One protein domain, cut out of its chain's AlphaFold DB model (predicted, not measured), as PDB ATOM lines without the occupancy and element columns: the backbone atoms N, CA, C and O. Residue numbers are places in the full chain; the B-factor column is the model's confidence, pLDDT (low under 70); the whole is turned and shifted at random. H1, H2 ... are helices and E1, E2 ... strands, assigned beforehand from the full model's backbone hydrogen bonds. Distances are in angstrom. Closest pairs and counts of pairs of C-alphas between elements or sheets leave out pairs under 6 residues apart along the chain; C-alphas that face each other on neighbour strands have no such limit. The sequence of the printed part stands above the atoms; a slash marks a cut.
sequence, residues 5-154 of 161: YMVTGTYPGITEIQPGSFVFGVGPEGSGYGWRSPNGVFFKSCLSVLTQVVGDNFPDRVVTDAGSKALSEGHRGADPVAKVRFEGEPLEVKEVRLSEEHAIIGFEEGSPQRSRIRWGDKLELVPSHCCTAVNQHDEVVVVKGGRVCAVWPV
ATOM      1  N   TYR A   5      38.988  14.553 -11.349       90.62
ATOM      2  CA  TYR A   5      40.440  14.731 -11.445       90.62
ATOM      3  C   TYR A   5      41.241  13.552 -10.861       90.62
ATOM      4  O   TYR A   5      42.211  13.125 -11.482       90.62
ATOM      5  N   MET A   6      40.773  12.970  -9.747       88.50
ATOM      6  CA  MET A   6      41.388  11.807  -9.086       88.50
ATOM      7  C   MET A   6      41.375  10.532  -9.935       88.50
ATOM      8  O   MET A   6      42.230   9.675  -9.752       88.50
ATOM      9  N   VAL A   7      40.402  10.387 -10.839       90.88
ATOM     10  CA  VAL A   7      40.257   9.201 -11.698       90.88
ATOM     11  C   VAL A   7      40.880   9.454 -13.066       90.88
ATOM     12  O   VAL A   7      41.553   8.592 -13.613       90.88
ATOM     13  N   THR A   8      40.688  10.647 -13.636       91.88
ATOM     14  CA  THR A   8      41.201  10.960 -14.976       91.88
ATOM     15  C   THR A   8      42.728  10.884 -15.028       91.88
ATOM     16  O   THR A   8      43.269  10.356 -15.992       91.88
ATOM     17  N   GLY A   9      43.425  11.353 -13.987       88.06
ATOM     18  CA  GLY A   9      44.891  11.358 -13.951       88.06
ATOM     19  C   GLY A   9      45.544   9.980 -13.793       88.06
ATOM     20  O   GLY A   9      46.756   9.878 -13.937       88.06
ATOM     21  N   THR A  10      44.777   8.926 -13.494       91.88
ATOM     22  CA  THR A  10      45.317   7.568 -13.303       91.88
ATOM     23  C   THR A  10      45.185   6.690 -14.547       91.88
ATOM     24  O   THR A  10      45.693   5.570 -14.559       91.88
ATOM     25  N   TYR A  11      44.515   7.172 -15.597       94.75
ATOM     26  CA  TYR A  11      44.248   6.383 -16.796       94.75
ATOM     27  C   TYR A  11      45.467   6.357 -17.739       94.75
ATOM     28  O   TYR A  11      45.987   7.423 -18.082       94.75
ATOM     29  N   PRO A  12      45.927   5.177 -18.207       96.12
ATOM     30  CA  PRO A  12      47.053   5.088 -19.133       96.12
ATOM     31  C   PRO A  12      46.834   5.912 -20.410       96.12
ATOM     32  O   PRO A  12      45.764   5.866 -21.013       96.12
ATOM     33  N   GLY A  13      47.864   6.648 -20.829       95.69
ATOM     34  CA  GLY A  13      47.827   7.505 -22.020       95.69
ATOM     35  C   GLY A  13      47.351   8.941 -21.769       95.69
ATOM     36  O   GLY A  13      47.519   9.783 -22.648       95.69
ATOM     37  N   ILE A  14      46.822   9.254 -20.581       96.00
ATOM     38  CA  ILE A  14      46.557  10.640 -20.178       96.00
ATOM     39  C   ILE A  14      47.867  11.309 -19.763       96.00
ATOM     40  O   ILE A  14      48.578  10.818 -18.889       96.00
ATOM     41  N   THR A  15      48.168  12.449 -20.380       95.56
ATOM     42  CA  THR A  15      49.366  13.253 -20.088       95.56
ATOM     43  C   THR A  15      49.061  14.551 -19.337       95.56
ATOM     44  O   THR A  15      49.974  15.146 -18.775       95.56
ATOM     45  N   GLU A  16      47.795  14.986 -19.291       95.31
ATOM     46  CA  GLU A  16      47.358  16.220 -18.626       95.31
ATOM     47  C   GLU A  16      45.917  16.099 -18.094       95.31
ATOM     48  O   GLU A  16      45.071  15.418 -18.678       95.31
ATOM     49  N   ILE A  17      45.619  16.807 -16.998       94.94
ATOM     50  CA  ILE A  17      44.256  17.046 -16.507       94.94
ATOM     51  C   ILE A  17      43.981  18.547 -16.385       94.94
ATOM     52  O   ILE A  17      44.856  19.321 -16.016       94.94
ATOM     53  N   GLN A  18      42.730  18.946 -16.631       95.12
ATOM     54  CA  GLN A  18      42.320  20.357 -16.676       95.12
ATOM     55  C   GLN A  18      41.157  20.655 -15.701       95.12
ATOM     56  O   GLN A  18      40.021  20.895 -16.122       95.12
ATOM     57  N   PRO A  19      41.356  20.536 -14.373       93.88
ATOM     58  CA  PRO A  19      40.380  21.002 -13.391       93.88
ATOM     59  C   PRO A  19      40.409  22.539 -13.280       93.88
ATOM     60  O   PRO A  19      41.457  23.155 -13.423       93.88
ATOM     61  N   GLY A  20      39.257  23.156 -12.999       93.69
ATOM     62  CA  GLY A  20      39.126  24.621 -12.915       93.69
ATOM     63  C   GLY A  20      38.466  25.069 -11.616       93.69
ATOM     64  O   GLY A  20      39.105  25.669 -10.760       93.69
ATOM     65  N   SER A  21      37.205  24.683 -11.404       94.25
ATOM     66  CA  SER A  21      36.397  25.117 -10.247       94.25
ATOM     67  C   SER A  21      36.978  24.754  -8.875       94.25
ATOM     68  O   SER A  21      36.536  25.298  -7.871       94.25
ATOM     69  N   PHE A  22      37.965  23.851  -8.806       93.94
ATOM     70  CA  PHE A  22      38.589  23.453  -7.538       93.94
ATOM     71  C   PHE A  22      39.202  24.645  -6.795       93.94
ATOM     72  O   PHE A  22      39.219  24.638  -5.569       93.94
ATOM     73  N   VAL A  23      39.648  25.671  -7.533       95.69
ATOM     74  CA  VAL A  23      40.238  26.887  -6.964       95.69
ATOM     75  C   VAL A  23      39.251  27.665  -6.092       95.69
ATOM     76  O   VAL A  23      39.681  28.303  -5.139       95.69
ATOM     77  N   PHE A  24      37.947  27.580  -6.389       95.88
ATOM     78  CA  PHE A  24      36.880  28.241  -5.631       95.88
ATOM     79  C   PHE A  24      36.101  27.293  -4.712       95.88
ATOM     80  O   PHE A  24      35.406  27.756  -3.811       95.88
ATOM     81  N   GLY A  25      36.231  25.979  -4.910       94.25
ATOM     82  CA  GLY A  25      35.610  24.938  -4.093       94.25
ATOM     83  C   GLY A  25      34.562  24.114  -4.846       94.25
ATOM     84  O   GLY A  25      33.941  24.579  -5.793       94.25
ATOM     85  N   VAL A  26      34.341  22.871  -4.418       91.69
ATOM     86  CA  VAL A  26      33.295  21.964  -4.934       91.69
ATOM     87  C   VAL A  26      32.774  21.099  -3.789       91.69
ATOM     88  O   VAL A  26      33.564  20.625  -2.975       91.69
ATOM     89  N   GLY A  27      31.462  20.861  -3.747       90.50
ATOM     90  CA  GLY A  27      30.823  19.978  -2.770       90.50
ATOM     91  C   GLY A  27      29.850  20.711  -1.847       90.50
ATOM     92  O   GLY A  27      29.442  21.828  -2.161       90.50
ATOM     93  N   PRO A  28      29.489  20.117  -0.694       89.62
ATOM     94  CA  PRO A  28      28.504  20.673   0.225       89.62
ATOM     95  C   PRO A  28      28.802  22.102   0.660       89.62
ATOM     96  O   PRO A  28      27.880  22.879   0.842       89.62
ATOM     97  N   GLU A  29      30.062  22.486   0.808       87.81
ATOM     98  CA  GLU A  29      30.420  23.866   1.148       87.81
ATOM     99  C   GLU A  29      30.914  24.671  -0.053       87.81
ATOM    100  O   GLU A  29      31.049  25.879   0.075       87.81
ATOM    101  N   GLY A  30      31.222  24.013  -1.174       86.38
ATOM    102  CA  GLY A  30      32.004  24.523  -2.301       86.38
ATOM    103  C   GLY A  30      31.175  25.243  -3.362       86.38
ATOM    104  O   GLY A  30      30.135  24.728  -3.761       86.38
ATOM    105  N   SER A  31      31.660  26.362  -3.909       81.94
ATOM    106  CA  SER A  31      31.046  26.996  -5.086       81.94
ATOM    107  C   SER A  31      31.407  26.234  -6.372       81.94
ATOM    108  O   SER A  31      32.306  26.630  -7.114       81.94
ATOM    109  N   GLY A  32      30.761  25.090  -6.594       82.12
ATOM    110  CA  GLY A  32      31.147  24.115  -7.618       82.12
ATOM    111  C   GLY A  32      30.191  24.028  -8.801       82.12
ATOM    112  O   GLY A  32      29.742  25.031  -9.322       82.12
ATOM    113  N   TYR A  33      29.899  22.809  -9.251       86.62
ATOM    114  CA  TYR A  33      28.762  22.521 -10.130       86.62
ATOM    115  C   TYR A  33      27.639  21.954  -9.247       86.62
ATOM    116  O   TYR A  33      27.413  20.744  -9.210       86.62
ATOM    117  N   GLY A  34      27.010  22.825  -8.453       90.88
ATOM    118  CA  GLY A  34      26.064  22.461  -7.395       90.88
ATOM    119  C   GLY A  34      26.726  22.010  -6.086       90.88
ATOM    120  O   GLY A  34      27.928  22.176  -5.891       90.88
ATOM    121  N   TRP A  35      25.926  21.429  -5.183       93.25
ATOM    122  CA  TRP A  35      26.333  21.102  -3.798       93.25
ATOM    123  C   TRP A  35      26.716  19.646  -3.557       93.25
ATOM    124  O   TRP A  35      27.008  19.249  -2.430       93.25
ATOM    125  N   ARG A  36      26.661  18.819  -4.596       90.31
ATOM    126  CA  ARG A  36      27.023  17.406  -4.489       90.31
ATOM    127  C   ARG A  36      28.543  17.273  -4.505       90.31
ATOM    128  O   ARG A  36      29.229  18.097  -5.104       90.31
ATOM    129  N   SER A  37      29.044  16.180  -3.939       88.94
ATOM    130  CA  SER A  37      30.431  15.733  -4.109       88.94
ATOM    131  C   SER A  37      30.480  14.525  -5.050       88.94
ATOM    132  O   SER A  37      30.593  13.392  -4.571       88.94
ATOM    133  N   PRO A  38      30.348  14.704  -6.383       84.19
ATOM    134  CA  PRO A  38      30.527  13.594  -7.307       84.19
ATOM    135  C   PRO A  38      31.881  12.925  -7.070       84.19
ATOM    136  O   PRO A  38      32.883  13.604  -6.842       84.19
ATOM    137  N   ASN A  39      31.904  11.593  -7.117       87.69
ATOM    138  CA  ASN A  39      33.112  10.785  -6.922       87.69
ATOM    139  C   ASN A  39      33.841  11.040  -5.587       87.69
ATOM    140  O   ASN A  39      35.045  10.810  -5.498       87.69
ATOM    141  N   GLY A  40      33.143  11.547  -4.562       88.56
ATOM    142  CA  GLY A  40      33.748  11.860  -3.263       88.56
ATOM    143  C   GLY A  40      34.732  13.034  -3.296       88.56
ATOM    144  O   GLY A  40      35.495  13.216  -2.353       88.56
ATOM    145  N   VAL A  41      34.731  13.837  -4.364       90.06
ATOM    146  CA  VAL A  41      35.619  14.996  -4.492       90.06
ATOM    147  C   VAL A  41      35.053  16.181  -3.714       90.06
ATOM    148  O   VAL A  41      33.904  16.574  -3.918       90.06
ATOM    149  N   PHE A  42      35.883  16.773  -2.857       92.56
ATOM    150  CA  PHE A  42      35.538  17.949  -2.067       92.56
ATOM    151  C   PHE A  42      36.689  18.956  -2.035       92.56
ATOM    152  O   PHE A  42      37.836  18.596  -1.778       92.56
ATOM    153  N   PHE A  43      36.349  20.228  -2.241       93.81
ATOM    154  CA  PHE A  43      37.229  21.371  -2.021       93.81
ATOM    155  C   PHE A  43      36.450  22.445  -1.264       93.81
ATOM    156  O   PHE A  43      35.335  22.800  -1.657       93.81
ATOM    157  N   LYS A  44      37.043  22.975  -0.193       93.62
ATOM    158  CA  LYS A  44      36.431  24.021   0.636       93.62
ATOM    159  C   LYS A  44      36.118  25.266  -0.202       93.62
ATOM    160  O   LYS A  44      36.956  25.673  -1.002       93.62
ATOM    161  N   SER A  45      34.948  25.886   0.000       94.56
ATOM    162  CA  SER A  45      34.650  27.161  -0.670       94.56
ATOM    163  C   SER A  45      35.514  28.299  -0.149       94.56
ATOM    164  O   SER A  45      35.665  28.473   1.066       94.56
ATOM    165  N   CYS A  46      36.001  29.109  -1.084       95.88
ATOM    166  CA  CYS A  46      36.626  30.404  -0.833       95.88
ATOM    167  C   CYS A  46      36.000  31.544  -1.662       95.88
ATOM    168  O   CYS A  46      36.579  32.624  -1.732       95.88
ATOM    169  N   LEU A  47      34.833  31.316  -2.279       97.50
ATOM    170  CA  LEU A  47      34.118  32.309  -3.082       97.50
ATOM    171  C   LEU A  47      32.744  32.610  -2.477       97.50
ATOM    172  O   LEU A  47      31.945  31.706  -2.220       97.50
ATOM    173  N   SER A  48      32.455  33.896  -2.318       97.75
ATOM    174  CA  SER A  48      31.155  34.424  -1.921       97.75
ATOM    175  C   SER A  48      30.904  35.773  -2.597       97.75
ATOM    176  O   SER A  48      31.835  36.453  -3.031       97.75
ATOM    177  N   VAL A  49      29.632  36.151  -2.694       98.31
ATOM    178  CA  VAL A  49      29.184  37.510  -3.007       98.31
ATOM    179  C   VAL A  49      28.747  38.159  -1.700       98.31
ATOM    180  O   VAL A  49      27.851  37.647  -1.027       98.31
ATOM    181  N   LEU A  50      29.377  39.274  -1.333       98.50
ATOM    182  CA  LEU A  50      28.959  40.075  -0.186       98.50
ATOM    183  C   LEU A  50      27.726  40.899  -0.568       98.50
ATOM    184  O   LEU A  50      27.753  41.623  -1.559       98.50
ATOM    185  N   THR A  51      26.668  40.810   0.228       98.75
ATOM    186  CA  THR A  51      25.397  41.508  -0.007       98.75
ATOM    187  C   THR A  51      24.899  42.158   1.277       98.75
ATOM    188  O   THR A  51      25.287  41.752   2.376       98.75
ATOM    189  N   GLN A  52      24.064  43.186   1.162       98.81
ATOM    190  CA  GLN A  52      23.390  43.820   2.290       98.81
ATOM    191  C   GLN A  52      21.924  43.411   2.361       98.81
ATOM    192  O   GLN A  52      21.230  43.357   1.347       98.81
ATOM    193  N   VAL A  53      21.422  43.210   3.575       98.81
ATOM    194  CA  VAL A  53      19.986  43.089   3.825       98.81
ATOM    195  C   VAL A  53      19.317  44.447   3.620       98.81
ATOM    196  O   VAL A  53      19.617  45.418   4.316       98.81
ATOM    197  N   VAL A  54      18.378  44.496   2.679       98.75
ATOM    198  CA  VAL A  54      17.594  45.690   2.329       98.75
ATOM    199  C   VAL A  54      16.121  45.576   2.728       98.75
ATOM    200  O   VAL A  54      15.400  46.567   2.675       98.75
ATOM    201  N   GLY A  55      15.678  44.401   3.189       98.25
ATOM    202  CA  GLY A  55      14.344  44.205   3.757       98.25
ATOM    203  C   GLY A  55      14.290  43.057   4.763       98.25
ATOM    204  O   GLY A  55      14.697  41.937   4.459       98.25
ATOM    205  N   ASP A  56      13.758  43.326   5.954       97.69
ATOM    206  CA  ASP A  56      13.670  42.388   7.081       97.69
ATOM    207  C   ASP A  56      12.341  42.507   7.858       97.69
ATOM    208  O   ASP A  56      12.225  42.063   8.999       97.69
ATOM    209  N   ASN A  57      11.299  43.064   7.247       95.56
ATOM    210  CA  ASN A  57       9.976  43.224   7.857       95.56
ATOM    211  C   ASN A  57       9.096  41.958   7.769       95.56
ATOM    212  O   ASN A  57       7.884  42.032   7.969       95.56
ATOM    213  N   PHE A  58       9.689  40.802   7.459       95.38
ATOM    214  CA  PHE A  58       8.990  39.525   7.295       95.38
ATOM    215  C   PHE A  58       9.479  38.482   8.304       95.38
ATOM    216  O   PHE A  58      10.690  38.325   8.449       95.38
ATOM    217  N   PRO A  59       8.590  37.726   8.964       95.12
ATOM    218  CA  PRO A  59       8.990  36.756   9.986       95.12
ATOM    219  C   PRO A  59       9.741  35.538   9.427       95.12
ATOM    220  O   PRO A  59      10.431  34.858  10.178       95.12
ATOM    221  N   ASP A  60       9.624  35.270   8.127       97.19
ATOM    222  CA  ASP A  60      10.075  34.045   7.454       97.19
ATOM    223  C   ASP A  60      11.202  34.278   6.437       97.19
ATOM    224  O   ASP A  60      11.755  33.325   5.896       97.19
ATOM    225  N   ARG A  61      11.556  35.533   6.137       98.19
ATOM    226  CA  ARG A  61      12.555  35.846   5.103       98.19
ATOM    227  C   ARG A  61      13.261  37.172   5.311       98.19
ATOM    228  O   ARG A  61      12.765  38.050   6.018       98.19
ATOM    229  N   VAL A  62      14.382  37.322   4.619       98.69
ATOM    230  CA  VAL A  62      15.030  38.612   4.363       98.69
ATOM    231  C   VAL A  62      15.234  38.808   2.863       98.69
ATOM    232  O   VAL A  62      15.266  37.843   2.097       98.69
ATOM    233  N   VAL A  63      15.354  40.063   2.446       98.75
ATOM    234  CA  VAL A  63      15.663  40.463   1.071       98.75
ATOM    235  C   VAL A  63      17.012  41.164   1.064       98.75
ATOM    236  O   VAL A  63      17.274  42.010   1.921       98.75
ATOM    237  N   THR A  64      17.856  40.814   0.104       98.88
ATOM    238  CA  THR A  64      19.208  41.364  -0.051       98.88
ATOM    239  C   THR A  64      19.385  42.053  -1.403       98.88
ATOM    240  O   THR A  64      18.561  41.848  -2.293       98.88
ATOM    241  N   ASP A  65      20.434  42.862  -1.548       98.75
ATOM    242  CA  ASP A  65      20.763  43.649  -2.751       98.75
ATOM    243  C   ASP A  65      21.574  42.895  -3.826       98.75
ATOM    244  O   ASP A  65      22.125  43.515  -4.734       98.75
ATOM    245  N   ALA A  66      21.670  41.564  -3.735       98.50
ATOM    246  CA  ALA A  66      22.374  40.738  -4.714       98.50
ATOM    247  C   ALA A  66      21.447  39.677  -5.315       98.50
ATOM    248  O   ALA A  66      21.074  38.712  -4.654       98.50
ATOM    249  N   GLY A  67      21.100  39.843  -6.592       98.12
ATOM    250  CA  GLY A  67      20.287  38.898  -7.360       98.12
ATOM    251  C   GLY A  67      21.078  38.096  -8.398       98.12
ATOM    252  O   GLY A  67      22.290  37.895  -8.294       98.12
ATOM    253  N   SER A  68      20.396  37.640  -9.447       97.81
ATOM    254  CA  SER A  68      20.994  36.872 -10.544       97.81
ATOM    255  C   SER A  68      22.034  37.664 -11.339       97.81
ATOM    256  O   SER A  68      22.943  37.058 -11.901       97.81
ATOM    257  N   LYS A  69      21.994  39.001 -11.336       98.00
ATOM    258  CA  LYS A  69      23.068  39.821 -11.924       98.00
ATOM    259  C   LYS A  69      24.363  39.784 -11.115       98.00
ATOM    260  O   LYS A  69      25.416  40.050 -11.674       98.00
ATOM    261  N   ALA A  70      24.312  39.392  -9.842       98.00
ATOM    262  CA  ALA A  70      25.497  39.190  -9.012       98.00
ATOM    263  C   ALA A  70      25.922  37.711  -8.933       98.00
ATOM    264  O   ALA A  70      27.113  37.409  -8.867       98.00
ATOM    265  N   LEU A  71      24.969  36.773  -8.941       96.38
ATOM    266  CA  LEU A  71      25.230  35.341  -8.725       96.38
ATOM    267  C   LEU A  71      25.154  34.471  -9.983       96.38
ATOM    268  O   LEU A  71      25.611  33.325  -9.953       96.38
ATOM    269  N   SER A  72      24.593  34.983 -11.083       95.12
ATOM    270  CA  SER A  72      24.003  34.176 -12.164       95.12
ATOM    271  C   SER A  72      22.840  33.299 -11.660       95.12
ATOM    272  O   SER A  72      22.480  33.316 -10.487       95.12
ATOM    273  N   GLU A  73      22.236  32.498 -12.538       91.25
ATOM    274  CA  GLU A  73      21.173  31.539 -12.174       91.25
ATOM    275  C   GLU A  73      21.668  30.277 -11.433       91.25
ATOM    276  O   GLU A  73      20.879  29.407 -11.073       91.25
ATOM    277  N   GLY A  74      22.978  30.162 -11.186       88.69
ATOM    278  CA  GLY A  74      23.569  29.007 -10.514       88.69
ATOM    279  C   GLY A  74      23.676  27.745 -11.383       88.69
ATOM    280  O   GLY A  74      23.647  27.787 -12.615       88.69
ATOM    281  N   HIS A  75      23.881  26.599 -10.732       91.31
ATOM    282  CA  HIS A  75      23.950  25.293 -11.388       91.31
ATOM    283  C   HIS A  75      22.559  24.662 -11.495       91.31
ATOM    284  O   HIS A  75      21.817  24.591 -10.517       91.31
ATOM    285  N   ARG A  76      22.226  24.114 -12.669       87.31
ATOM    286  CA  ARG A  76      20.952  23.419 -12.883       87.31
ATOM    287  C   ARG A  76      20.830  22.217 -11.939       87.31
ATOM    288  O   ARG A  76      21.603  21.272 -12.035       87.31
ATOM    289  N   GLY A  77      19.824  22.235 -11.066       86.06
ATOM    290  CA  GLY A  77      19.591  21.174 -10.077       86.06
ATOM    291  C   GLY A  77      20.339  21.363  -8.754       86.06
ATOM    292  O   GLY A  77      20.320  20.457  -7.921       86.06
ATOM    293  N   ALA A  78      20.991  22.512  -8.549       92.06
ATOM    294  CA  ALA A  78      21.394  22.945  -7.220       92.06
ATOM    295  C   ALA A  78      20.194  23.554  -6.488       92.06
ATOM    296  O   ALA A  78      19.550  24.465  -7.001       92.06
ATOM    297  N   ASP A  79      19.929  23.047  -5.291       91.69
ATOM    298  CA  ASP A  79      18.901  23.556  -4.393       91.69
ATOM    299  C   ASP A  79      19.496  23.638  -2.977       91.69
ATOM    300  O   ASP A  79      20.011  22.620  -2.490       91.69
ATOM    301  N   PRO A  80      19.547  24.828  -2.348       94.06
ATOM    302  CA  PRO A  80      19.200  26.150  -2.905       94.06
ATOM    303  C   PRO A  80      20.177  26.613  -4.007       94.06
ATOM    304  O   PRO A  80      21.277  26.085  -4.128       94.06
ATOM    305  N   VAL A  81      19.848  27.633  -4.807       94.50
ATOM    306  CA  VAL A  81      20.767  28.134  -5.865       94.50
ATOM    307  C   VAL A  81      22.028  28.824  -5.318       94.50
ATOM    308  O   VAL A  81      23.031  28.942  -6.029       94.50
ATOM    309  N   ALA A  82      22.004  29.237  -4.052       96.88
ATOM    310  CA  ALA A  82      23.136  29.768  -3.304       96.88
ATOM    311  C   ALA A  82      23.048  29.317  -1.840       96.88
ATOM    312  O   ALA A  82      21.951  29.161  -1.305       96.88
ATOM    313  N   LYS A  83      24.194  29.130  -1.184       97.19
ATOM    314  CA  LYS A  83      24.255  28.981   0.279       97.19
ATOM    315  C   LYS A  83      24.512  30.334   0.919       97.19
ATOM    316  O   LYS A  83      25.112  31.200   0.293       97.19
ATOM    317  N   VAL A  84      24.083  30.504   2.162       98.00
ATOM    318  CA  VAL A  84      24.168  31.789   2.864       98.00
ATOM    319  C   VAL A  84      25.052  31.637   4.093       98.00
ATOM    320  O   VAL A  84      24.938  30.644   4.813       98.00
ATOM    321  N   ARG A  85      25.920  32.618   4.338       97.69
ATOM    322  CA  ARG A  85      26.625  32.776   5.611       97.69
ATOM    323  C   ARG A  85      26.332  34.134   6.231       97.69
ATOM    324  O   ARG A  85      26.123  35.119   5.521       97.69
ATOM    325  N   PHE A  86      26.353  34.169   7.556       97.94
ATOM    326  CA  PHE A  86      26.275  35.383   8.358       97.94
ATOM    327  C   PHE A  86      27.343  35.314   9.444       97.94
ATOM    328  O   PHE A  86      27.475  34.290  10.108       97.94
ATOM    329  N   GLU A  87      28.141  36.376   9.579       95.62
ATOM    330  CA  GLU A  87      29.260  36.430  10.537       95.62
ATOM    331  C   GLU A  87      30.269  35.271  10.367       95.62
ATOM    332  O   GLU A  87      30.894  34.825  11.322       95.62
ATOM    333  N   GLY A  88      30.433  34.774   9.134       92.81
ATOM    334  CA  GLY A  88      31.317  33.650   8.797       92.81
ATOM    335  C   GLY A  88      30.702  32.257   8.981       92.81
ATOM    336  O   GLY A  88      31.280  31.280   8.506       92.81
ATOM    337  N   GLU A  89      29.515  32.158   9.582       95.06
ATOM    338  CA  GLU A  89      28.842  30.889   9.871       95.06
ATOM    339  C   GLU A  89      27.755  30.565   8.835       95.06
ATOM    340  O   GLU A  89      27.031  31.468   8.400       95.06
ATOM    341  N   PRO A  90      27.600  29.294   8.419       96.06
ATOM    342  CA  PRO A  90      26.530  28.893   7.515       96.06
ATOM    343  C   PRO A  90      25.151  29.059   8.162       96.06
ATOM    344  O   PRO A  90      24.948  28.760   9.339       96.06
ATOM    345  N   LEU A  91      24.182  29.495   7.360       96.94
ATOM    346  CA  LEU A  91      22.779  29.575   7.749       96.94
ATOM    347  C   LEU A  91      21.986  28.391   7.192       96.94
ATOM    348  O   LEU A  91      22.192  27.980   6.047       96.94
ATOM    349  N   GLU A  92      21.043  27.880   7.986       95.75
ATOM    350  CA  GLU A  92      20.051  26.919   7.518       95.75
ATOM    351  C   GLU A  92      18.890  27.702   6.910       95.75
ATOM    352  O   GLU A  92      18.100  28.358   7.594       95.75
ATOM    353  N   VAL A  93      18.837  27.676   5.585       96.75
ATOM    354  CA  VAL A  93      17.825  28.371   4.797       96.75
ATOM    355  C   VAL A  93      16.925  27.341   4.142       96.75
ATOM    356  O   VAL A  93      17.386  26.297   3.681       96.75
ATOM    357  N   LYS A  94      15.638  27.659   4.083       97.06
ATOM    358  CA  LYS A  94      14.643  26.862   3.369       97.06
ATOM    359  C   LYS A  94      14.803  27.013   1.863       97.06
ATOM    360  O   LYS A  94      14.673  26.051   1.118       97.06
ATOM    361  N   GLU A  95      15.067  28.237   1.419       96.81
ATOM    362  CA  GLU A  95      15.208  28.560   0.006       96.81
ATOM    363  C   GLU A  95      16.038  29.828  -0.201       96.81
ATOM    364  O   GLU A  95      16.108  30.709   0.661       96.81
ATOM    365  N   VAL A  96      16.612  29.944  -1.397       97.81
ATOM    366  CA  VAL A  96      17.137  31.204  -1.925       97.81
ATOM    367  C   VAL A  96      16.529  31.410  -3.303       97.81
ATOM    368  O   VAL A  96      16.733  30.593  -4.199       97.81
ATOM    369  N   ARG A  97      15.773  32.495  -3.478       97.19
ATOM    370  CA  ARG A  97      15.151  32.867  -4.754       97.19
ATOM    371  C   ARG A  97      15.783  34.143  -5.285       97.19
ATOM    372  O   ARG A  97      15.811  35.152  -4.586       97.19
ATOM    373  N   LEU A  98      16.265  34.100  -6.524       97.62
ATOM    374  CA  LEU A  98      16.915  35.234  -7.175       97.62
ATOM    375  C   LEU A  98      15.926  35.951  -8.100       97.62
ATOM    376  O   LEU A  98      15.322  35.338  -8.974       97.62
ATOM    377  N   SER A  99      15.777  37.256  -7.899       97.25
ATOM    378  CA  SER A  99      15.364  38.209  -8.937       97.25
ATOM    379  C   SER A  99      16.618  38.819  -9.573       97.25
ATOM    380  O   SER A  99      17.724  38.427  -9.216       97.25
ATOM    381  N   GLU A 100      16.486  39.786 -10.485       98.00
ATOM    382  CA  GLU A 100      17.659  40.398 -11.131       98.00
ATOM    383  C   GLU A 100      18.644  41.024 -10.130       98.00
ATOM    384  O   GLU A 100      19.817  40.658 -10.117       98.00
ATOM    385  N   GLU A 101      18.148  41.914  -9.266       98.25
ATOM    386  CA  GLU A 101      18.962  42.705  -8.322       98.25
ATOM    387  C   GLU A 101      18.770  42.291  -6.859       98.25
ATOM    388  O   GLU A 101      19.406  42.839  -5.972       98.25
ATOM    389  N   HIS A 102      17.871  41.345  -6.581       98.44
ATOM    390  CA  HIS A 102      17.545  40.957  -5.211       98.44
ATOM    391  C   HIS A 102      17.570  39.446  -5.031       98.44
ATOM    392  O   HIS A 102      17.088  38.713  -5.898       98.44
ATOM    393  N   ALA A 103      18.025  38.988  -3.866       98.38
ATOM    394  CA  ALA A 103      17.779  37.629  -3.398       98.38
ATOM    395  C   ALA A 103      16.834  37.639  -2.198       98.38
ATOM    396  O   ALA A 103      17.041  38.374  -1.230       98.38
ATOM    397  N   ILE A 104      15.817  36.783  -2.261       98.50
ATOM    398  CA  ILE A 104      14.957  36.435  -1.135       98.50
ATOM    399  C   ILE A 104      15.562  35.205  -0.465       98.50
ATOM    400  O   ILE A 104      15.692  34.157  -1.099       98.50
ATOM    401  N   ILE A 105      15.903  35.335   0.812       98.56
ATOM    402  CA  ILE A 105      16.431  34.251   1.639       98.56
ATOM    403  C   ILE A 105      15.322  33.839   2.599       98.56
ATOM    404  O   ILE A 105      14.966  34.604   3.498       98.56
ATOM    405  N   GLY A 106      14.753  32.660   2.359       98.19
ATOM    406  CA  GLY A 106      13.668  32.095   3.152       98.19
ATOM    407  C   GLY A 106      14.192  31.187   4.258       98.19
ATOM    408  O   GLY A 106      15.154  30.444   4.072       98.19
ATOM    409  N   PHE A 107      13.522  31.215   5.400       98.25
ATOM    410  CA  PHE A 107      13.789  30.374   6.559       98.25
ATOM    411  C   PHE A 107      12.540  29.560   6.894       98.25
ATOM    412  O   PHE A 107      11.430  29.908   6.488       98.25
ATOM    413  N   GLU A 108      12.718  28.482   7.653       96.69
ATOM    414  CA  GLU A 108      11.570  27.815   8.259       96.69
ATOM    415  C   GLU A 108      10.863  28.737   9.258       96.69
ATOM    416  O   GLU A 108      11.479  29.609   9.885       96.69
ATOM    417  N   GLU A 109       9.552  28.546   9.396       92.81
ATOM    418  CA  GLU A 109       8.737  29.323  10.325       92.81
ATOM    419  C   GLU A 109       9.270  29.174  11.757       92.81
ATOM    420  O   GLU A 109       9.560  28.075  12.225       92.81
ATOM    421  N   GLY A 110       9.445  30.300  12.453       91.50
ATOM    422  CA  GLY A 110      10.012  30.316  13.803       91.50
ATOM    423  C   GLY A 110      11.531  30.116  13.874       91.50
ATOM    424  O   GLY A 110      12.061  29.984  14.977       91.50
ATOM    425  N   SER A 111      12.252  30.120  12.742       95.88
ATOM    426  CA  SER A 111      13.713  29.983  12.742       95.88
ATOM    427  C   SER A 111      14.392  31.054  13.618       95.88
ATOM    428  O   SER A 111      14.248  32.256  13.363       95.88
ATOM    429  N   PRO A 112      15.210  30.656  14.612       95.00
ATOM    430  CA  PRO A 112      15.963  31.601  15.433       95.00
ATOM    431  C   PRO A 112      17.095  32.284  14.651       95.00
ATOM    432  O   PRO A 112      17.577  33.337  15.060       95.00
ATOM    433  N   GLN A 113      17.532  31.720  13.519       96.19
ATOM    434  CA  GLN A 113      18.531  32.364  12.662       96.19
ATOM    435  C   GLN A 113      17.936  33.574  11.947       96.19
ATOM    436  O   GLN A 113      18.571  34.627  11.893       96.19
ATOM    437  N   ARG A 114      16.683  33.469  11.483       96.62
ATOM    438  CA  ARG A 114      15.980  34.597  10.872       96.62
ATOM    439  C   ARG A 114      15.905  35.780  11.830       96.62
ATOM    440  O   ARG A 114      16.230  36.897  11.436       96.62
ATOM    441  N   SER A 115      15.538  35.552  13.089       94.31
ATOM    442  CA  SER A 115      15.394  36.615  14.090       94.31
ATOM    443  C   SER A 115      16.713  37.255  14.531       94.31
ATOM    444  O   SER A 115      16.669  38.218  15.293       94.31
ATOM    445  N   ARG A 116      17.877  36.814  14.039       96.06
ATOM    446  CA  ARG A 116      19.172  37.489  14.251       96.06
ATOM    447  C   ARG A 116      19.508  38.508  13.166       96.06
ATOM    448  O   ARG A 116      20.179  39.481  13.466       96.06
ATOM    449  N   ILE A 117      19.004  38.306  11.953       98.12
ATOM    450  CA  ILE A 117      19.349  39.124  10.787       98.12
ATOM    451  C   ILE A 117      18.470  40.375  10.752       98.12
ATOM    452  O   ILE A 117      17.246  40.295  10.938       98.12
ATOM    453  N   ARG A 118      19.089  41.529  10.536       98.12
ATOM    454  CA  ARG A 118      18.461  42.848  10.483       98.12
ATOM    455  C   ARG A 118      18.797  43.582   9.197       98.12
ATOM    456  O   ARG A 118      19.764  43.274   8.507       98.12
ATOM    457  N   TRP A 119      17.982  44.583   8.889       98.50
ATOM    458  CA  TRP A 119      18.295  45.565   7.860       98.50
ATOM    459  C   TRP A 119      19.707  46.133   8.057       98.50
ATOM    460  O   TRP A 119      20.094  46.488   9.169       98.50
ATOM    461  N   GLY A 120      20.469  46.228   6.969       98.56
ATOM    462  CA  GLY A 120      21.847  46.714   6.987       98.56
ATOM    463  C   GLY A 120      22.904  45.639   7.242       98.56
ATOM    464  O   GLY A 120      24.066  45.866   6.897       98.56
ATOM    465  N   ASP A 121      22.526  44.465   7.759       98.69
ATOM    466  CA  ASP A 121      23.470  43.368   7.968       98.69
ATOM    467  C   ASP A 121      24.083  42.901   6.648       98.69
ATOM    468  O   ASP A 121      23.448  42.922   5.587       98.69
ATOM    469  N   LYS A 122      25.339  42.457   6.724       98.56
ATOM    470  CA  LYS A 122      26.057  41.887   5.588       98.56
ATOM    471  C   LYS A 122      25.984  40.369   5.621       98.56
ATOM    472  O   LYS A 122      26.352  39.749   6.616       98.56
ATOM    473  N   LEU A 123      25.550  39.786   4.510       98.69
ATOM    474  CA  LEU A 123      25.514  38.344   4.292       98.69
ATOM    475  C   LEU A 123      26.489  37.968   3.178       98.69
ATOM    476  O   LEU A 123      26.778  38.767   2.287       98.69
ATOM    477  N   GLU A 124      26.964  36.731   3.208       98.38
ATOM    478  CA  GLU A 124      27.756  36.154   2.128       98.38
ATOM    479  C   GLU A 124      26.931  35.100   1.393       98.38
ATOM    480  O   GLU A 124      26.499  34.107   1.986       98.38
ATOM    481  N   LEU A 125      26.738  35.288   0.090       98.19
ATOM    482  CA  LEU A 125      26.075  34.325  -0.780       98.19
ATOM    483  C   LEU A 125      27.128  33.498  -1.518       98.19
ATOM    484  O   LEU A 125      27.845  34.004  -2.378       98.19
ATOM    485  N   VAL A 126      27.234  32.215  -1.188       97.88
ATOM    486  CA  VAL A 126      28.100  31.261  -1.888       97.88
ATOM    487  C   VAL A 126      27.346  30.768  -3.128       97.88
ATOM    488  O   VAL A 126      26.314  30.108  -2.970       97.88
ATOM    489  N   PRO A 127      27.810  31.062  -4.358       97.12
ATOM    490  CA  PRO A 127      27.111  30.658  -5.575       97.12
ATOM    491  C   PRO A 127      27.217  29.148  -5.799       97.12
ATOM    492  O   PRO A 127      28.282  28.561  -5.612       97.12
ATOM    493  N   SER A 128      26.152  28.517  -6.300       95.75
ATOM    494  CA  SER A 128      26.199  27.104  -6.725       95.75
ATOM    495  C   SER A 128      27.000  26.861  -8.007       95.75
ATOM    496  O   SER A 128      27.213  25.703  -8.361       95.75
ATOM    497  N   HIS A 129      27.412  27.924  -8.710       95.62
ATOM    498  CA  HIS A 129      28.239  27.858  -9.911       95.62
ATOM    499  C   HIS A 129      29.254  29.004  -9.970       95.62
ATOM    500  O   HIS A 129      28.922  30.124 -10.360       95.62
ATOM    501  N   CYS A 130      30.513  28.726  -9.609       96.31
ATOM    502  CA  CYS A 130      31.553  29.760  -9.555       96.31
ATOM    503  C   CYS A 130      31.818  30.418 -10.913       96.31
ATOM    504  O   CYS A 130      31.980  31.629 -10.979       96.31
ATOM    505  N   CYS A 131      31.851  29.642 -12.001       94.94
ATOM    506  CA  CYS A 131      32.271  30.131 -13.315       94.94
ATOM    507  C   CYS A 131      31.331  31.223 -13.839       94.94
ATOM    508  O   CYS A 131      31.778  32.273 -14.298       94.94
ATOM    509  N   THR A 132      30.021  30.985 -13.748       94.75
ATOM    510  CA  THR A 132      29.014  31.943 -14.211       94.75
ATOM    511  C   THR A 132      28.870  33.125 -13.264       94.75
ATOM    512  O   THR A 132      28.612  34.223 -13.742       94.75
ATOM    513  N   ALA A 133      29.075  32.922 -11.957       96.69
ATOM    514  CA  ALA A 133      29.092  34.007 -10.982       96.69
ATOM    515  C   ALA A 133      30.276  34.956 -11.226       96.69
ATOM    516  O   ALA A 133      30.058  36.141 -11.427       96.69
ATOM    517  N   VAL A 134      31.512  34.444 -11.308       97.12
ATOM    518  CA  VAL A 134      32.722  35.261 -11.544       97.12
ATOM    519  C   VAL A 134      32.609  36.084 -12.826       97.12
ATOM    520  O   VAL A 134      33.024  37.235 -12.857       97.12
ATOM    521  N   ASN A 135      31.992  35.539 -13.876       97.00
ATOM    522  CA  ASN A 135      31.813  36.261 -15.133       97.00
ATOM    523  C   ASN A 135      30.847  37.469 -15.043       97.00
ATOM    524  O   ASN A 135      30.792  38.264 -15.982       97.00
ATOM    525  N   GLN A 136      30.104  37.634 -13.946       97.50
ATOM    526  CA  GLN A 136      29.298  38.837 -13.701       97.50
ATOM    527  C   GLN A 136      30.118  40.016 -13.155       97.50
ATOM    528  O   GLN A 136      29.644  41.147 -13.199       97.50
ATOM    529  N   HIS A 137      31.342  39.779 -12.672       98.38
ATOM    530  CA  HIS A 137      32.126  40.776 -11.937       98.38
ATOM    531  C   HIS A 137      33.395  41.163 -12.686       98.38
ATOM    532  O   HIS A 137      34.104  40.303 -13.206       98.38
ATOM    533  N   ASP A 138      33.705  42.458 -12.716       98.44
ATOM    534  CA  ASP A 138      34.971  42.968 -13.259       98.44
ATOM    535  C   ASP A 138      36.162  42.688 -12.326       98.44
ATOM    536  O   ASP A 138      37.305  42.640 -12.784       98.44
ATOM    537  N   GLU A 139      35.916  42.472 -11.030       98.38
ATOM    538  CA  GLU A 139      36.945  42.325 -10.001       98.38
ATOM    539  C   GLU A 139      36.594  41.239  -8.973       98.38
ATOM    540  O   GLU A 139      35.429  40.950  -8.705       98.38
ATOM    541  N   VAL A 140      37.624  40.663  -8.349       98.38
ATOM    542  CA  VAL A 140      37.519  39.779  -7.183       98.38
ATOM    543  C   VAL A 140      38.225  40.440  -6.005       98.38
ATOM    544  O   VAL A 140      39.436  40.671  -6.040       98.38
ATOM    545  N   VAL A 141      37.476  40.717  -4.939       98.50
ATOM    546  CA  VAL A 141      38.026  41.242  -3.683       98.50
ATOM    547  C   VAL A 141      38.590  40.084  -2.863       98.50
ATOM    548  O   VAL A 141      37.865  39.176  -2.463       98.50
ATOM    549  N   VAL A 142      39.894  40.112  -2.594       98.38
ATOM    550  CA  VAL A 142      40.590  39.049  -1.862       98.38
ATOM    551  C   VAL A 142      40.680  39.412  -0.390       98.38
ATOM    552  O   VAL A 142      41.255  40.441  -0.021       98.38
ATOM    553  N   VAL A 143      40.151  38.531   0.457       97.31
ATOM    554  CA  VAL A 143      40.116  38.708   1.909       97.31
ATOM    555  C   VAL A 143      41.035  37.696   2.586       97.31
ATOM    556  O   VAL A 143      40.960  36.494   2.339       97.31
ATOM    557  N   LYS A 144      41.893  38.177   3.489       96.50
ATOM    558  CA  LYS A 144      42.763  37.351   4.333       96.50
ATOM    559  C   LYS A 144      42.716  37.855   5.770       96.50
ATOM    560  O   LYS A 144      42.962  39.029   6.030       96.50
ATOM    561  N   GLY A 145      42.395  36.967   6.713       94.56
ATOM    562  CA  GLY A 145      42.277  37.329   8.132       94.56
ATOM    563  C   GLY A 145      41.227  38.417   8.391       94.56
ATOM    564  O   GLY A 145      41.475  39.327   9.175       94.56
ATOM    565  N   GLY A 146      40.099  38.369   7.672       93.31
ATOM    566  CA  GLY A 146      39.014  39.350   7.793       93.31
ATOM    567  C   GLY A 146      39.320  40.733   7.208       93.31
ATOM    568  O   GLY A 146      38.567  41.671   7.447       93.31
ATOM    569  N   ARG A 147      40.420  40.890   6.460       96.44
ATOM    570  CA  ARG A 147      40.814  42.162   5.838       96.44
ATOM    571  C   ARG A 147      41.020  41.999   4.342       96.44
ATOM    572  O   ARG A 147      41.566  40.989   3.900       96.44
ATOM    573  N   VAL A 148      40.624  43.013   3.579       98.00
ATOM    574  CA  VAL A 148      40.945  43.096   2.151       98.00
ATOM    575  C   VAL A 148      42.459  43.211   2.001       98.00
ATOM    576  O   VAL A 148      43.079  44.080   2.612       98.00
ATOM    577  N   CYS A 149      43.055  42.317   1.216       98.12
ATOM    578  CA  CYS A 149      44.495  42.308   0.963       98.12
ATOM    579  C   CYS A 149      44.855  42.502  -0.512       98.12
ATOM    580  O   CYS A 149      45.997  42.838  -0.811       98.12
ATOM    581  N   ALA A 150      43.909  42.283  -1.428       98.38
ATOM    582  CA  ALA A 150      44.070  42.565  -2.847       98.38
ATOM    583  C   ALA A 150      42.705  42.739  -3.523       98.38
ATOM    584  O   ALA A 150      41.682  42.285  -3.010       98.38
ATOM    585  N   VAL A 151      42.726  43.353  -4.701       98.56
ATOM    586  CA  VAL A 151      41.621  43.352  -5.660       98.56
ATOM    587  C   VAL A 151      42.202  42.862  -6.979       98.56
ATOM    588  O   VAL A 151      43.196  43.408  -7.459       98.56
ATOM    589  N   TRP A 152      41.656  41.773  -7.516       98.44
ATOM    590  CA  TRP A 152      42.139  41.159  -8.750       98.44
ATOM    591  C   TRP A 152      41.179  41.442  -9.901       98.44
ATOM    592  O   TRP A 152      39.998  41.128  -9.767       98.44
ATOM    593  N   PRO A 153      41.653  41.964 -11.042       98.38
ATOM    594  CA  PRO A 153      40.798  42.140 -12.206       98.38
ATOM    595  C   PRO A 153      40.443  40.786 -12.834       98.38
ATOM    596  O   PRO A 153      41.308  39.929 -13.040       98.38
ATOM    597  N   VAL A 154      39.181  40.617 -13.227       98.06
ATOM    598  CA  VAL A 154      38.710  39.504 -14.064       98.06
ATOM    599  C   VAL A 154      38.966  39.865 -15.527       98.06
ATOM    600  O   VAL A 154      38.073  40.216 -16.295       98.06
TER     601      VAL A 154
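What this domain is: This is residues 5 to 154 of the 161 residues of the protein "D-ser_dehydrat domain-containing protein" of Candidatus Bathyarchaeota archaeon (UniProt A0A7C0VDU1). With little regular structure, the domain is a curled sheet folded back on itself, E3 and E6 facing E2, E5 and E4 across hinge E1; hairpin E7 and E8 stands separately, and residues 10 to 15 stick out. The 150 printed residues run H1 E1 E2 H2 E3 E4 E5 E6 H3 E7 E8, mixed class, 59 in named elements; the sheet E3 E6 E1 E2 E5 E4 is antiparallel. It is compact, radius of gyration of the C-alphas 16.6 A, spanning 60 by 33 by 29 A.

Where its parts are: H1, residues 5 to 8, begins at C-alpha (40.440, 14.731, -11.445). E1 is 49 to 58, 22.8 A; E2 61 to 64; H2 68 to 71; E3 82 to 86; E4 95 to 98; E5 103 to 106; E6 122 to 127; H3 130 to 134; E7 139 to 144; E8 147 to 153, 18.0 A, ending at C-alpha (40.798, 42.140, -12.206).

How they stand to each other: E1 bends by 56 degrees at residue 54; N 49 and O 125 of E6 are 2.8 A apart. H2 and H3 only just touch, with 3 pairs of C-alphas within 8 A, Leu 71 and Ala 133 closest at 4.7 A. H3's O i to N i+4 pair is within hydrogen-bond range; H1 and H2 are too short.

The domain as a whole: The printed part has no cut. Links H1 to E1 and E5 to E6 are long. No printed residue is under 70.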